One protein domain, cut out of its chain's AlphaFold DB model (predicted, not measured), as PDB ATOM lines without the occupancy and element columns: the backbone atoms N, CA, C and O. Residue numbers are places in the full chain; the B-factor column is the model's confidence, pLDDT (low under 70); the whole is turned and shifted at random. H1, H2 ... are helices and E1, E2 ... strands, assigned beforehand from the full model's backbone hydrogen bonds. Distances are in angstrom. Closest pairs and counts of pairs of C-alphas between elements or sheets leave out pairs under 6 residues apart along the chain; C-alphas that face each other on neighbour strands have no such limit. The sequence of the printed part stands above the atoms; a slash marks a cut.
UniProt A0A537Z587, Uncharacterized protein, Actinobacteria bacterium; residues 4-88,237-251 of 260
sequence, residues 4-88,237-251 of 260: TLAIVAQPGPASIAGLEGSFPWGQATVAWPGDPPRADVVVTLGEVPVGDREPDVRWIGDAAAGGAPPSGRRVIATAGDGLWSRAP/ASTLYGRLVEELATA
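Overview. This is residues 4 to 88 and 237 to 251 of the 260 residues of an uncharacterized protein of Actinobacteria bacterium (UniProt A0A537Z587). One strongly twisted sheet of six strands forms a wall, with two helices on one of its faces: long H2 crosses the strands slantwise and short H1 covers a part near the ends of E1 and E4. On the opposite side, residues 32 to 40 and 46 to 56 loop out, while the E2 and E3 hairpin and the loop of residues 62 to 72 lie at opposite ends of the longest axis. The printed part has 100 residues, running E1 H1 E2 E3 E4 E5 E6 H2; the sheet's order is E2 E3 E1 E4 E5 E6, mixed. The class is mixed, helices and strands, with under half of the residues, 47, in named elements. The whole is compact, with a radius of gyration of the C-alphas of 12.7 A and spans of 38 by 28 by 24 A.

Along the chain. Find C-alpha 4 at (3.386, 23.074, -55.093); from there E1 runs 16.3 A to residue 9. H1, residues 11 to 17, covers 10.1 A. Next come E2, residues 21 to 23, and E3, residues 26 to 31, which is 15.9 A long. E4, residues 41 to 45, begins at C-alpha 41 (3.334, 20.395, -49.321) and measures 13.3 A. E5 is residues 57 to 59 and E6 residues 75 to 77. H2, residues 237 to 250, runs 19.9 A to C-alpha 250 at (14.317, 13.288, -49.002).

Arrangement. Begin with the sheet, whose edge strands are E2 and E6. E1 is parallel to E4, with N 8 and O 43 2.8 A apart, and to E3, with N 5 and O 27 2.8 A apart. The hairpin E2 and E3 is antiparallel; look at N 23 and O 26, 2.8 A. E4 and E5 are parallel, with N 59 and O 44 at 2.8 A, as are E5 and E6, with N 76 and O 58 at 2.8 A. H2 is on the sheet at a height of 8.4 A, only just over E1 alone, since E3 and E4 each take 2 of its C-alphas; it runs slantwise at 59 degrees to E1 on the local plane, only just short of across. Its closest C-alpha on E4 is Val 41, 7.5 A from that of Val 245. H1, on the same face, lies over E1 at a height of 7.3 A, slantwise at 39 degrees on the local plane. H1 and H2 are close but not clearly touching, about perpendicular at 81 degrees; their closest C-alphas, of Ala 17 and Ala 237, are 6.4 A apart. Every O i to N i+4 pair is within hydrogen-bond range in H2, and 2 of 3 in H1.

Size, cuts and confidence. The two C-alphas farthest apart, those of Pro 24 and Gly 66, are 39.3 A apart. Residues 89 to 236 are not printed, and C-alphas 88 and 237 stand 11.0 A apart across this cut. The links E4 to E5 and E5 to E6 are long. Mean pLDDT of the printed part is 85.0; residues 62 to 72 are under 70.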
ATOM      1  N   THR A   4       4.304  22.036 -55.567       95.69
ATOM      2  CA  THR A   4       3.386  23.074 -55.093       95.69
ATOM      3  C   THR A   4       3.410  23.145 -53.566       95.69
ATOM      4  O   THR A   4       3.185  22.147 -52.880       95.69
ATOM      5  N   LEU A   5       3.698  24.330 -53.029       96.12
ATOM      6  CA  LEU A   5       3.728  24.638 -51.602       96.12
ATOM      7  C   LEU A   5       2.581  25.590 -51.263       96.12
ATOM      8  O   LEU A   5       2.498  26.679 -51.829       96.12
ATOM      9  N   ALA A   6       1.748  25.214 -50.297       95.62
ATOM     10  CA  ALA A   6       0.769  26.118 -49.705       95.62
ATOM     11  C   ALA A   6       1.188  26.517 -48.289       95.62
ATOM     12  O   ALA A   6       1.437  25.658 -47.440       95.62
ATOM     13  N   ILE A   7       1.224  27.824 -48.039       95.44
ATOM     14  CA  ILE A   7       1.504  28.422 -46.735       95.44
ATOM     15  C   ILE A   7       0.182  28.929 -46.163       95.44
ATOM     16  O   ILE A   7      -0.379  29.909 -46.648       95.44
ATOM     17  N   VAL A   8      -0.329  28.255 -45.138       94.19
ATOM     18  CA  VAL A   8      -1.582  28.617 -44.473       94.19
ATOM     19  C   VAL A   8      -1.266  29.456 -43.244       94.19
ATOM     20  O   VAL A   8      -0.543  29.011 -42.351       94.19
ATOM     21  N   ALA A   9      -1.791  30.674 -43.185       91.94
ATOM     22  CA  ALA A   9      -1.446  31.623 -42.134       91.94
ATOM     23  C   ALA A   9      -2.553  32.661 -41.916       91.94
ATOM     24  O   ALA A   9      -3.305  32.984 -42.832       91.94
ATOM     25  N   GLN A  10      -2.626  33.225 -40.706       90.56
ATOM     26  CA  GLN A  10      -3.387  34.458 -40.480       90.56
ATOM     27  C   GLN A  10      -2.717  35.645 -41.209       90.56
ATOM     28  O   GLN A  10      -1.511  35.586 -41.475       90.56
ATOM     29  N   PRO A  11      -3.443  36.747 -41.498       89.06
ATOM     30  CA  PRO A  11      -2.899  37.893 -42.235       89.06
ATOM     31  C   PRO A  11      -1.610  38.493 -41.657       89.06
ATOM     32  O   PRO A  11      -0.701  38.818 -42.420       89.06
ATOM     33  N   GLY A  12      -1.497  38.611 -40.329       87.62
ATOM     34  CA  GLY A  12      -0.293  39.129 -39.666       87.62
ATOM     35  C   GLY A  12       0.942  38.280 -39.986       87.62
ATOM     36  O   GLY A  12       1.851  38.771 -40.663       87.62
ATOM     37  N   PRO A  13       0.941  36.985 -39.624       88.94
ATOM     38  CA  PRO A  13       2.026  36.071 -39.956       88.94
ATOM     39  C   PRO A  13       2.338  35.945 -41.448       88.94
ATOM     40  O   PRO A  13       3.502  35.985 -41.848       88.94
ATOM     41  N   ALA A  14       1.302  35.870 -42.289       89.38
ATOM     42  CA  ALA A  14       1.456  35.849 -43.742       89.38
ATOM     43  C   ALA A  14       2.189  37.096 -44.263       89.38
ATOM     44  O   ALA A  14       2.972  37.010 -45.208       89.38
ATOM     45  N   SER A  15       1.964  38.259 -43.645       92.69
ATOM     46  CA  SER A  15       2.584  39.506 -44.092       92.69
ATOM     47  C   SER A  15       4.100  39.534 -43.891       92.69
ATOM     48  O   SER A  15       4.786  40.164 -44.689       92.69
ATOM     49  N   ILE A  16       4.634  38.833 -42.884       93.50
ATOM     50  CA  ILE A  16       6.071  38.857 -42.564       93.50
ATOM     51  C   ILE A  16       6.831  37.596 -42.963       93.50
ATOM     52  O   ILE A  16       8.047  37.668 -43.097       93.50
ATOM     53  N   ALA A  17       6.143  36.471 -43.168       93.06
ATOM     54  CA  ALA A  17       6.766  35.176 -43.454       93.06
ATOM     55  C   ALA A  17       6.156  34.447 -44.663       93.06
ATOM     56  O   ALA A  17       6.721  33.460 -45.127       93.06
ATOM     57  N   GLY A  18       5.018  34.917 -45.187       90.31
ATOM     58  CA  GLY A  18       4.385  34.337 -46.368       90.31
ATOM     59  C   GLY A  18       5.221  34.518 -47.635       90.31
ATOM     60  O   GLY A  18       6.066  35.411 -47.728       90.31
ATOM     61  N   LEU A  19       4.960  33.663 -48.622       94.00
ATOM     62  CA  LEU A  19       5.650  33.668 -49.906       94.00
ATOM     63  C   LEU A  19       4.694  33.253 -51.026       94.00
ATOM     64  O   LEU A  19       4.028  32.224 -50.923       94.00
ATOM     65  N   GLU A  20       4.666  34.025 -52.110       94.19
ATOM     66  CA  GLU A  20       3.867  33.731 -53.299       94.19
ATOM     67  C   GLU A  20       4.711  33.847 -54.564       94.19
ATOM     68  O   GLU A  20       5.557  34.734 -54.678       94.19
ATOM     69  N   GLY A  21       4.466  32.959 -55.526       95.38
ATOM     70  CA  GLY A  21       5.062  33.028 -56.856       95.38
ATOM     71  C   GLY A  21       5.844  31.784 -57.260       95.38
ATOM     72  O   GLY A  21       5.694  30.701 -56.693       95.38
ATOM     73  N   SER A  22       6.669  31.958 -58.291       96.06
ATOM     74  CA  SER A  22       7.438  30.895 -58.929       96.06
ATOM     75  C   SER A  22       8.904  30.958 -58.516       96.06
ATOM     76  O   SER A  22       9.572  31.964 -58.745       96.06
ATOM     77  N   PHE A  23       9.425  29.847 -58.004       95.19
ATOM     78  CA  PHE A  23      10.794  29.700 -57.519       95.19
ATOM     79  C   PHE A  23      11.483  28.499 -58.187       95.19
ATOM     80  O   PHE A  23      10.801  27.614 -58.708       95.19
ATOM     81  N   PRO A  24      12.829  28.408 -58.154       94.00
ATOM     82  CA  PRO A  24      13.552  27.262 -58.715       94.00
ATOM     83  C   PRO A  24      13.109  25.899 -58.157       94.00
ATOM     84  O   PRO A  24      13.188  24.896 -58.860       94.00
ATOM     85  N   TRP A  25      12.622  25.868 -56.914       93.94
ATOM     86  CA  TRP A  25      12.154  24.661 -56.232       93.94
ATOM     87  C   TRP A  25      10.655  24.371 -56.419       93.94
ATOM     88  O   TRP A  25      10.216  23.265 -56.101       93.94
ATOM     89  N   GLY A  26       9.847  25.310 -56.929       95.38
ATOM     90  CA  GLY A  26       8.401  25.099 -57.028       95.38
ATOM     91  C   GLY A  26       7.545  26.358 -57.150       95.38
ATOM     92  O   GLY A  26       8.039  27.456 -57.391       95.38
ATOM     93  N   GLN A  27       6.236  26.177 -56.998       96.69
ATOM     94  CA  GLN A  27       5.264  27.262 -56.847       96.69
ATOM     95  C   GLN A  27       4.875  27.403 -55.378       96.69
ATOM     96  O   GLN A  27       4.619  26.394 -54.720       96.69
ATOM     97  N   ALA A  28       4.781  28.637 -54.895       97.00
ATOM     98  CA  ALA A  28       4.310  28.960 -53.554       97.00
ATOM     99  C   ALA A  28       3.019  29.777 -53.625       97.00
ATOM    100  O   ALA A  28       2.909  30.693 -54.445       97.00
ATOM    101  N   THR A  29       2.067  29.473 -52.751       95.69
ATOM    102  CA  THR A  29       0.865  30.285 -52.545       95.69
ATOM    103  C   THR A  29       0.605  30.492 -51.062       95.69
ATOM    104  O   THR A  29       0.873  29.607 -50.243       95.69
ATOM    105  N   VAL A  30       0.038  31.648 -50.711       93.94
ATOM    106  CA  VAL A  30      -0.525  31.872 -49.382       93.94
ATOM    107  C   VAL A  30      -2.006  31.509 -49.427       93.94
ATOM    108  O   VAL A  30      -2.734  31.876 -50.348       93.94
ATOM    109  N   ALA A  31      -2.454  30.751 -48.434       91.94
ATOM    110  CA  ALA A  31      -3.842  30.348 -48.274       91.94
ATOM    111  C   ALA A  31      -4.376  30.801 -46.913       91.94
ATOM    112  O   ALA A  31      -3.642  30.883 -45.923       91.94
ATOM    113  N   TRP A  32      -5.677  31.079 -46.864       89.50
ATOM    114  CA  TRP A  32      -6.350  31.480 -45.636       89.50
ATOM    115  C   TRP A  32      -6.816  30.259 -44.832       89.50
ATOM    116  O   TRP A  32      -7.097  29.209 -45.416       89.50
ATOM    117  N   PRO A  33      -6.905  30.366 -43.495       86.56
ATOM    118  CA  PRO A  33      -7.375  29.268 -42.657       86.56
ATOM    119  C   PRO A  33      -8.788  28.811 -43.034       86.56
ATOM    120  O   PRO A  33      -9.650  29.629 -43.342       86.56
ATOM    121  N   GLY A  34      -9.033  27.503 -42.948       78.88
ATOM    122  CA  GLY A  34     -10.346  26.896 -43.212       78.88
ATOM    123  C   GLY A  34     -10.539  26.342 -44.626       78.88
ATOM    124  O   GLY A  34     -11.278  25.371 -44.771       78.88
ATOM    125  N   ASP A  35      -9.815  26.850 -45.626       77.19
ATOM    126  CA  ASP A  35      -9.850  26.311 -46.991       77.19
ATOM    127  C   ASP A  35      -8.667  25.357 -47.226       77.19
ATOM    128  O   ASP A  35      -7.516  25.799 -47.247       77.19
ATOM    129  N   PRO A  36      -8.892  24.039 -47.404       76.81
ATOM    130  CA  PRO A  36      -7.801  23.089 -47.583       76.81
ATOM    131  C   PRO A  36      -7.118  23.304 -48.946       76.81
ATOM    132  O   PRO A  36      -7.736  23.069 -49.993       76.81
ATOM    133  N   PRO A  37      -5.834  23.707 -48.978       85.81
ATOM    134  CA  PRO A  37      -5.151  23.978 -50.228       85.81
ATOM    135  C   PRO A  37      -4.832  22.673 -50.964       85.81
ATOM    136  O   PRO A  37      -4.422  21.663 -50.379       85.81
ATOM    137  N   ARG A  38      -4.972  22.706 -52.291       87.31
ATOM    138  CA  ARG A  38      -4.487  21.641 -53.174       87.31
ATOM    139  C   ARG A  38      -3.013  21.885 -53.481       87.31
ATOM    140  O   ARG A  38      -2.691  22.502 -54.490       87.31
ATOM    141  N   ALA A  39      -2.152  21.418 -52.585       91.81
ATOM    142  CA  ALA A  39      -0.703  21.498 -52.714       91.81
ATOM    143  C   ALA A  39      -0.032  20.183 -52.291       91.81
ATOM    144  O   ALA A  39      -0.566  19.448 -51.444       91.81
ATOM    145  N   ASP A  40       1.138  19.920 -52.877       93.00
ATOM    146  CA  ASP A  40       1.995  18.777 -52.551       93.00
ATOM    147  C   ASP A  40       2.502  18.876 -51.109       93.00
ATOM    148  O   ASP A  40       2.489  17.885 -50.381       93.00
ATOM    149  N   VAL A  41       2.879  20.087 -50.681       93.00
ATOM    150  CA  VAL A  41       3.334  20.395 -49.321       93.00
ATOM    151  C   VAL A  41       2.452  21.475 -48.709       93.00
ATOM    152  O   VAL A  41       2.201  22.509 -49.328       93.00
ATOM    153  N   VAL A  42       2.014  21.257 -47.468       93.88
ATOM    154  CA  VAL A  42       1.263  22.250 -46.691       93.88
ATOM    155  C   VAL A  42       2.027  22.635 -45.431       93.88
ATOM    156  O   VAL A  42       2.273  21.797 -44.561       93.88
ATOM    157  N   VAL A  43       2.352  23.921 -45.314       93.69
ATOM    158  CA  VAL A  43       2.988  24.520 -44.136       93.69
ATOM    159  C   VAL A  43       1.997  25.452 -43.457       93.69
ATOM    160  O   VAL A  43       1.397  26.296 -44.115       93.69
ATOM    161  N   THR A  44       1.846  25.344 -42.141       93.38
ATOM    162  CA  THR A  44       1.090  26.320 -41.348       93.38
ATOM    163  C   THR A  44       2.029  27.247 -40.589       93.38
ATOM    164  O   THR A  44       3.005  26.792 -39.989       93.38
ATOM    165  N   LEU A  45       1.727  28.547 -40.593       91.25
ATOM    166  CA  LEU A  45       2.356  29.524 -39.706       91.25
ATOM    167  C   LEU A  45       1.424  29.780 -38.518       91.25
ATOM    168  O   LEU A  45       0.320  30.305 -38.675       91.25
ATOM    169  N   GLY A  46       1.872  29.380 -37.333       87.12
ATOM    170  CA  GLY A  46       1.096  29.383 -36.101       87.12
ATOM    171  C   GLY A  46       0.113  28.214 -35.982       87.12
ATOM    172  O   GLY A  46       0.169  27.200 -36.688       87.12
ATOM    173  N   GLU A  47      -0.821  28.357 -35.047       85.06
ATOM    174  CA  GLU A  47      -1.829  27.344 -34.723       85.06
ATOM    175  C   GLU A  47      -3.110  27.522 -35.546       85.06
ATOM    176  O   GLU A  47      -4.218  27.590 -35.023       85.06
ATOM    177  N   VAL A  48      -2.962  27.609 -36.869       85.69
ATOM    178  CA  VAL A  48      -4.111  27.716 -37.778       85.69
ATOM    179  C   VAL A  48      -4.597  26.338 -38.253       85.69
ATOM    180  O   VAL A  48      -3.766  25.445 -38.481       85.69
ATOM    181  N   PRO A  49      -5.924  26.139 -38.394       84.19
ATOM    182  CA  PRO A  49      -6.501  24.926 -38.971       84.19
ATOM    183  C   PRO A  49      -6.411  24.922 -40.507       84.19
ATOM    184  O   PRO A  49      -6.494  25.970 -41.150       84.19
ATOM    185  N   VAL A  50      -6.309  23.727 -41.099       85.19
ATOM    186  CA  VAL A  50      -6.287  23.503 -42.559       85.19
ATOM    187  C   VAL A  50      -7.464  22.609 -42.972       85.19
ATOM    188  O   VAL A  50      -7.295  21.517 -43.517       85.19
ATOM    189  N   GLY A  51      -8.684  23.046 -42.648       82.44
ATOM    190  CA  GLY A  51      -9.878  22.205 -42.779       82.44
ATOM    191  C   GLY A  51      -9.697  20.875 -42.036       82.44
ATOM    192  O   GLY A  51      -9.182  20.859 -40.918       82.44
ATOM    193  N   ASP A  52     -10.037  19.765 -42.693       80.50
ATOM    194  CA  ASP A  52      -9.885  18.404 -42.149       80.50
ATOM    195  C   ASP A  52      -8.505  17.765 -42.436       80.50
ATOM    196  O   ASP A  52      -8.291  16.582 -42.158       80.50
ATOM    197  N   ARG A  53      -7.557  18.510 -43.027       81.19
ATOM    198  CA  ARG A  53      -6.210  18.019 -43.373       81.19
ATOM    199  C   ARG A  53      -5.197  18.384 -42.285       81.19
ATOM    200  O   ARG A  53      -5.105  19.530 -41.856       81.19
ATOM    201  N   GLU A  54      -4.359  17.424 -41.901       85.19
ATOM    202  CA  GLU A  54      -3.174  17.689 -41.077       85.19
ATOM    203  C   GLU A  54      -2.059  18.334 -41.931       85.19
ATOM    204  O   GLU A  54      -1.772  17.828 -43.023       85.19
ATOM    205  N   PRO A  55      -1.419  19.433 -41.479       90.31
ATOM    206  CA  PRO A  55      -0.313  20.040 -42.213       90.31
ATOM    207  C   PRO A  55       0.943  19.159 -42.175       90.31
ATOM    208  O   PRO A  55       1.205  18.442 -41.205       90.31
ATOM    209  N   ASP A  56       1.762  19.253 -43.223       92.00
ATOM    210  CA  ASP A  56       3.035  18.531 -43.307       92.00
ATOM    211  C   ASP A  56       4.072  19.102 -42.329       92.00
ATOM    212  O   ASP A  56       4.900  18.353 -41.796       92.00
ATOM    213  N   VAL A  57       3.998  20.418 -42.088       92.25
ATOM    214  CA  VAL A  57       4.835  21.175 -41.150       92.25
ATOM    215  C   VAL A  57       4.004  22.262 -40.474       92.25
ATOM    216  O   VAL A  57       3.276  22.996 -41.141       92.25
ATOM    217  N   ARG A  58       4.169  22.411 -39.160       91.56
ATOM    218  CA  ARG A  58       3.669  23.555 -38.392       91.56
ATOM    219  C   ARG A  58       4.841  24.372 -37.865       91.56
ATOM    220  O   ARG A  58       5.690  23.832 -37.161       91.56
ATOM    221  N   TRP A  59       4.878  25.659 -38.189       91.69
ATOM    222  CA  TRP A  59       5.907  26.593 -37.734       91.69
ATOM    223  C   TRP A  59       5.320  27.562 -36.716       91.69
ATOM    224  O   TRP A  59       4.417  28.327 -37.040       91.69
ATOM    225  N   ILE A  60       5.810  27.542 -35.482       86.06
ATOM    226  CA  ILE A  60       5.248  28.305 -34.364       86.06
ATOM    227  C   ILE A  60       6.263  29.354 -33.909       86.06
ATOM    228  O   ILE A  60       7.457  29.076 -33.841       86.06
ATOM    229  N   GLY A  61       5.799  30.582 -33.657       72.31
ATOM    230  CA  GLY A  61       6.657  31.687 -33.208       72.31
ATOM    231  C   GLY A  61       7.163  31.498 -31.792       72.31
ATOM    232  O   GLY A  61       8.366  31.445 -31.570       72.31
ATOM    233  N   ASP A  62       6.245  31.283 -30.863       65.38
ATOM    234  CA  ASP A  62       6.574  30.947 -29.488       65.38
ATOM    235  C   ASP A  62       5.967  29.585 -29.198       65.38
ATOM    236  O   ASP A  62       4.750  29.426 -29.295       65.38
ATOM    237  N   ALA A  63       6.795  28.581 -28.896       51.94
ATOM    238  CA  ALA A  63       6.255  27.306 -28.449       51.94
ATOM    239  C   ALA A  63       5.380  27.572 -27.223       51.94
ATOM    240  O   ALA A  63       5.853  28.159 -26.247       51.94
ATOM    241  N   ALA A  64       4.105  27.192 -27.309       48.06
ATOM    242  CA  ALA A  64       3.151  27.379 -26.233       48.06
ATOM    243  C   ALA A  64       3.740  26.793 -24.945       48.06
ATOM    244  O   ALA A  64       3.942  25.583 -24.825       48.06
ATOM    245  N   ALA A  65       4.048  27.668 -23.990       43.19
ATOM    246  CA  ALA A  65       4.453  27.265 -22.661       43.19
ATOM    247  C   ALA A  65       3.327  26.425 -22.043       43.19
ATOM    248  O   ALA A  65       2.246  26.933 -21.761       43.19
ATOM    249  N   GLY A  66       3.566  25.123 -21.871       41.97
ATOM    250  CA  GLY A  66       2.676  24.235 -21.118       41.97
ATOM    251  C   GLY A  66       1.422  23.736 -21.844       41.97
ATOM    252  O   GLY A  66       0.559  23.147 -21.194       41.97
ATOM    253  N   GLY A  67       1.306  23.927 -23.162       46.41
ATOM    254  CA  GLY A  67       0.247  23.307 -23.968       46.41
ATOM    255  C   GLY A  67       0.550  21.846 -24.321       46.41
ATOM    256  O   GLY A  67       1.708  21.425 -24.325       46.41
ATOM    257  N   ALA A  68      -0.483  21.061 -24.653       50.50
ATOM    258  CA  ALA A  68      -0.269  19.782 -25.334       50.50
ATOM    259  C   ALA A  68       0.574  20.025 -26.603       50.50
ATOM    260  O   ALA A  68       0.370  21.054 -27.253       50.50
ATOM    261  N   PRO A  69       1.513  19.125 -26.962       53.59
ATOM    262  CA  PRO A  69       2.353  19.326 -28.130       53.59
ATOM    263  C   PRO A  69       1.461  19.591 -29.351       53.59
ATOM    264  O   PRO A  69       0.484  18.863 -29.561       53.59
ATOM    265  N   PRO A  70       1.753  20.646 -30.122       57.38
ATOM    266  CA  PRO A  70       0.888  21.069 -31.205       57.38
ATOM    267  C   PRO A  70       0.739  19.936 -32.222       57.38
ATOM    268  O   PRO A  70       1.710  19.272 -32.586       57.38
ATOM    269  N   SER A  71      -0.492  19.701 -32.673       55.38
ATOM    270  CA  SER A  71      -0.790  18.639 -33.631       55.38
ATOM    271  C   SER A  71      -0.182  18.950 -35.003       55.38
ATOM    272  O   SER A  71      -0.277  20.074 -35.517       55.38
ATOM    273  N   GLY A  72       0.463  17.949 -35.595       57.62
ATOM    274  CA  GLY A  72       1.151  18.037 -36.877       57.62
ATOM    275  C   GLY A  72       2.221  16.954 -37.009       57.62
ATOM    276  O   GLY A  72       2.782  16.484 -36.018       57.62
ATOM    277  N   ARG A  73       2.570  16.599 -38.250       71.44
ATOM    278  CA  ARG A  73       3.611  15.590 -38.513       71.44
ATOM    279  C   ARG A  73       5.007  16.060 -38.110       71.44
ATOM    280  O   ARG A  73       5.859  15.234 -37.781       71.44
ATOM    281  N   ARG A  74       5.259  17.371 -38.197       88.25
ATOM    282  CA  ARG A  74       6.543  18.024 -37.907       88.25
ATOM    283  C   ARG A  74       6.297  19.423 -37.353       88.25
ATOM    284  O   ARG A  74       5.563  20.199 -37.961       88.25
ATOM    285  N   VAL A  75       6.940  19.746 -36.237       88.12
ATOM    286  CA  VAL A  75       6.824  21.055 -35.579       88.12
ATOM    287  C   VAL A  75       8.175  21.764 -35.617       88.12
ATOM    288  O   VAL A  75       9.188  21.181 -35.225       88.12
ATOM    289  N   ILE A  76       8.180  23.009 -36.084       89.38
ATOM    290  CA  ILE A  76       9.325  23.924 -36.058       89.38
ATOM    291  C   ILE A  76       8.984  25.082 -35.122       89.38
ATOM    292  O   ILE A  76       7.907  25.665 -35.232       89.38
ATOM    293  N   ALA A  77       9.886  25.421 -34.207       87.56
ATOM    294  CA  ALA A  77       9.738  26.577 -33.321       87.56
ATOM    295  C   ALA A  77      11.107  27.123 -32.904       87.56
ATOM    296  O   ALA A  77      12.140  26.517 -33.192       87.56
ATOM    297  N   THR A  78      11.135  28.254 -32.207       84.19
ATOM    298  CA  THR A  78      12.381  28.859 -31.713       84.19
ATOM    299  C   THR A  78      12.987  28.093 -30.529       84.19
ATOM    300  O   THR A  78      14.200  27.907 -30.454       84.19
ATOM    301  N   ALA A  79      12.161  27.576 -29.623       80.88
ATOM    302  CA  ALA A  79      12.583  26.729 -28.507       80.88
ATOM    303  C   ALA A  79      11.426  25.835 -28.036       80.88
ATOM    304  O   ALA A  79      10.313  25.955 -28.540       80.88
ATOM    305  N   GLY A  80      11.704  24.902 -27.121       77.50
ATOM    306  CA  GLY A  80      10.765  23.869 -26.668       77.50
ATOM    307  C   GLY A  80      11.225  22.437 -26.965       77.50
ATOM    308  O   GLY A  80      12.213  22.204 -27.681       77.50
ATOM    309  N   ASP A  81      10.495  21.483 -26.389       74.75
ATOM    310  CA  ASP A  81      10.733  20.044 -26.509       74.75
ATOM    311  C   ASP A  81       9.901  19.412 -27.632       74.75
ATOM    312  O   ASP A  81       8.891  19.956 -28.073       74.75
ATOM    313  N   GLY A  82      10.331  18.240 -28.116       76.44
ATOM    314  CA  GLY A  82       9.596  17.482 -29.140       76.44
ATOM    315  C   GLY A  82       9.590  18.114 -30.538       76.44
ATOM    316  O   GLY A  82       8.868  17.647 -31.418       76.44
ATOM    317  N   LEU A  83      10.393  19.158 -30.758       82.88
ATOM    318  CA  LEU A  83      10.509  19.837 -32.045       82.88
ATOM    319  C   LEU A  83      11.228  18.961 -33.072       82.88
ATOM    320  O   LEU A  83      12.226  18.305 -32.771       82.88
ATOM    321  N   TRP A  84      10.755  19.008 -34.315       88.06
ATOM    322  CA  TRP A  84      11.478  18.432 -35.444       88.06
ATOM    323  C   TRP A  84      12.717  19.265 -35.785       88.06
ATOM    324  O   TRP A  84      13.773  18.707 -36.070       88.06
ATOM    325  N   SER A  85      12.592  20.592 -35.716       87.50
ATOM    326  CA  SER A  85      13.696  21.527 -35.927       87.50
ATOM    327  C   SER A  85      13.520  22.791 -35.088       87.50
ATOM    328  O   SER A  85      12.394  23.191 -34.781       87.50
ATOM    329  N   ARG A  86      14.641  23.428 -34.729       86.88
ATOM    330  CA  ARG A  86      14.657  24.757 -34.110       86.88
ATOM    331  C   ARG A  86      15.020  25.802 -35.150       86.88
ATOM    332  O   ARG A  86      16.121  25.747 -35.696       86.88
ATOM    333  N   ALA A  87      14.128  26.752 -35.402       87.81
ATOM    334  CA  ALA A  87      14.365  27.820 -36.368       87.81
ATOM    335  C   ALA A  87      13.522  29.074 -36.061       87.81
ATOM    336  O   ALA A  87      12.400  28.944 -35.558       87.81
ATOM    337  N   PRO A  88      14.032  30.279 -36.385       88.31
ATOM    338  CA  PRO A  88      13.255  31.516 -36.327       88.31
ATOM    339  C   PRO A  88      12.215  31.535 -37.452       88.31
ATOM    340  O   PRO A  88      12.141  30.599 -38.242       88.31
ATOM    341  N   ALA A 237      12.472  33.872 -47.026       97.06
ATOM    342  CA  ALA A 237      11.429  32.862 -47.111       97.06
ATOM    343  C   ALA A 237      11.633  31.943 -48.319       97.06
ATOM    344  O   ALA A 237      11.578  30.724 -48.170       97.06
ATOM    345  N   SER A 238      11.983  32.491 -49.485       96.31
ATOM    346  CA  SER A 238      12.310  31.677 -50.668       96.31
ATOM    347  C   SER A 238      13.469  30.704 -50.460       96.31
ATOM    348  O   SER A 238      13.486  29.639 -51.078       96.31
ATOM    349  N   THR A 239      14.417  31.024 -49.579       94.56
ATOM    350  CA  THR A 239      15.534  30.134 -49.239       94.56
ATOM    351  C   THR A 239      15.102  29.069 -48.236       94.56
ATOM    352  O   THR A 239      15.366  27.885 -48.453       94.56
ATOM    353  N   LEU A 240      14.426  29.458 -47.150       94.75
ATOM    354  CA  LEU A 240      13.997  28.510 -46.117       94.75
ATOM    355  C   LEU A 240      12.948  27.526 -46.635       94.75
ATOM    356  O   LEU A 240      13.070  26.330 -46.386       94.75
ATOM    357  N   TYR A 241      11.958  28.000 -47.393       95.50
ATOM    358  CA  TYR A 241      10.948  27.123 -47.978       95.50
ATOM    359  C   TYR A 241      11.531  26.194 -49.042       95.50
ATOM    360  O   TYR A 241      11.134  25.034 -49.098       95.50
ATOM    361  N   GLY A 242      12.520  26.650 -49.819       93.94
ATOM    362  CA  GLY A 242      13.241  25.782 -50.750       93.94
ATOM    363  C   GLY A 242      13.940  24.623 -50.040       93.94
ATOM    364  O   GLY A 242      13.718  23.466 -50.389       93.94
ATOM    365  N   ARG A 243      14.698  24.922 -48.977       93.00
ATOM    366  CA  ARG A 243      15.338  23.891 -48.141       93.00
ATOM    367  C   ARG A 243      14.316  22.949 -47.523       93.00
ATOM    368  O   ARG A 243      14.509  21.741 -47.545       93.00
ATOM    369  N   LEU A 244      13.209  23.490 -47.019       93.12
ATOM    370  CA  LEU A 244      12.147  22.689 -46.422       93.12
ATOM    371  C   LEU A 244      11.532  21.713 -47.433       93.12
ATOM    372  O   LEU A 244      11.327  20.545 -47.114       93.12
ATOM    373  N   VAL A 245      11.253  22.169 -48.656       93.00
ATOM    374  CA  VAL A 245      10.734  21.314 -49.735       93.00
ATOM    375  C   VAL A 245      11.721  20.188 -50.067       93.00
ATOM    376  O   VAL A 245      11.310  19.034 -50.188       93.00
ATOM    377  N   GLU A 246      13.017  20.491 -50.159       91.44
ATOM    378  CA  GLU A 246      14.071  19.496 -50.408       91.44
ATOM    379  C   GLU A 246      14.205  18.479 -49.258       91.44
ATOM    380  O   GLU A 246      14.294  17.266 -49.486       91.44
ATOM    381  N   GLU A 247      14.164  18.949 -48.011       91.31
ATOM    382  CA  GLU A 247      14.192  18.104 -46.816       91.31
ATOM    383  C   GLU A 247      12.979  17.171 -46.761       91.31
ATOM    384  O   GLU A 247      13.116  15.982 -46.474       91.31
ATOM    385  N   LEU A 248      11.785  17.668 -47.088       89.69
ATOM    386  CA  LEU A 248      10.569  16.857 -47.115       89.69
ATOM    387  C   LEU A 248      10.572  15.824 -48.247       89.69
ATOM    388  O   LEU A 248      10.048  14.728 -48.056       89.69
ATOM    389  N   ALA A 249      11.184  16.136 -49.392       86.94
ATOM    390  CA  ALA A 249      11.310  15.200 -50.508       86.94
ATOM    391  C   ALA A 249      12.271  14.034 -50.202       86.94
ATOM    392  O   ALA A 249      12.099  12.931 -50.723       86.94
ATOM    393  N   THR A 250      13.283  14.274 -49.364       83.62
ATOM    394  CA  THR A 250      14.317  13.288 -49.002       83.62
ATOM    395  C   THR A 250      14.040  12.566 -47.685       83.62
ATOM    396  O   THR A 250      14.551  11.466 -47.463       83.62
ATOM    397  N   ALA A 251      13.203  13.137 -46.815       73.19
ATOM    398  CA  ALA A 251      12.747  12.489 -45.598       73.19
ATOM    399  C   ALA A 251      11.914  11.247 -45.956       73.19
ATOM    400  O   ALA A 251      10.734  11.352 -46.287       73.19
TER     401      ALA A 251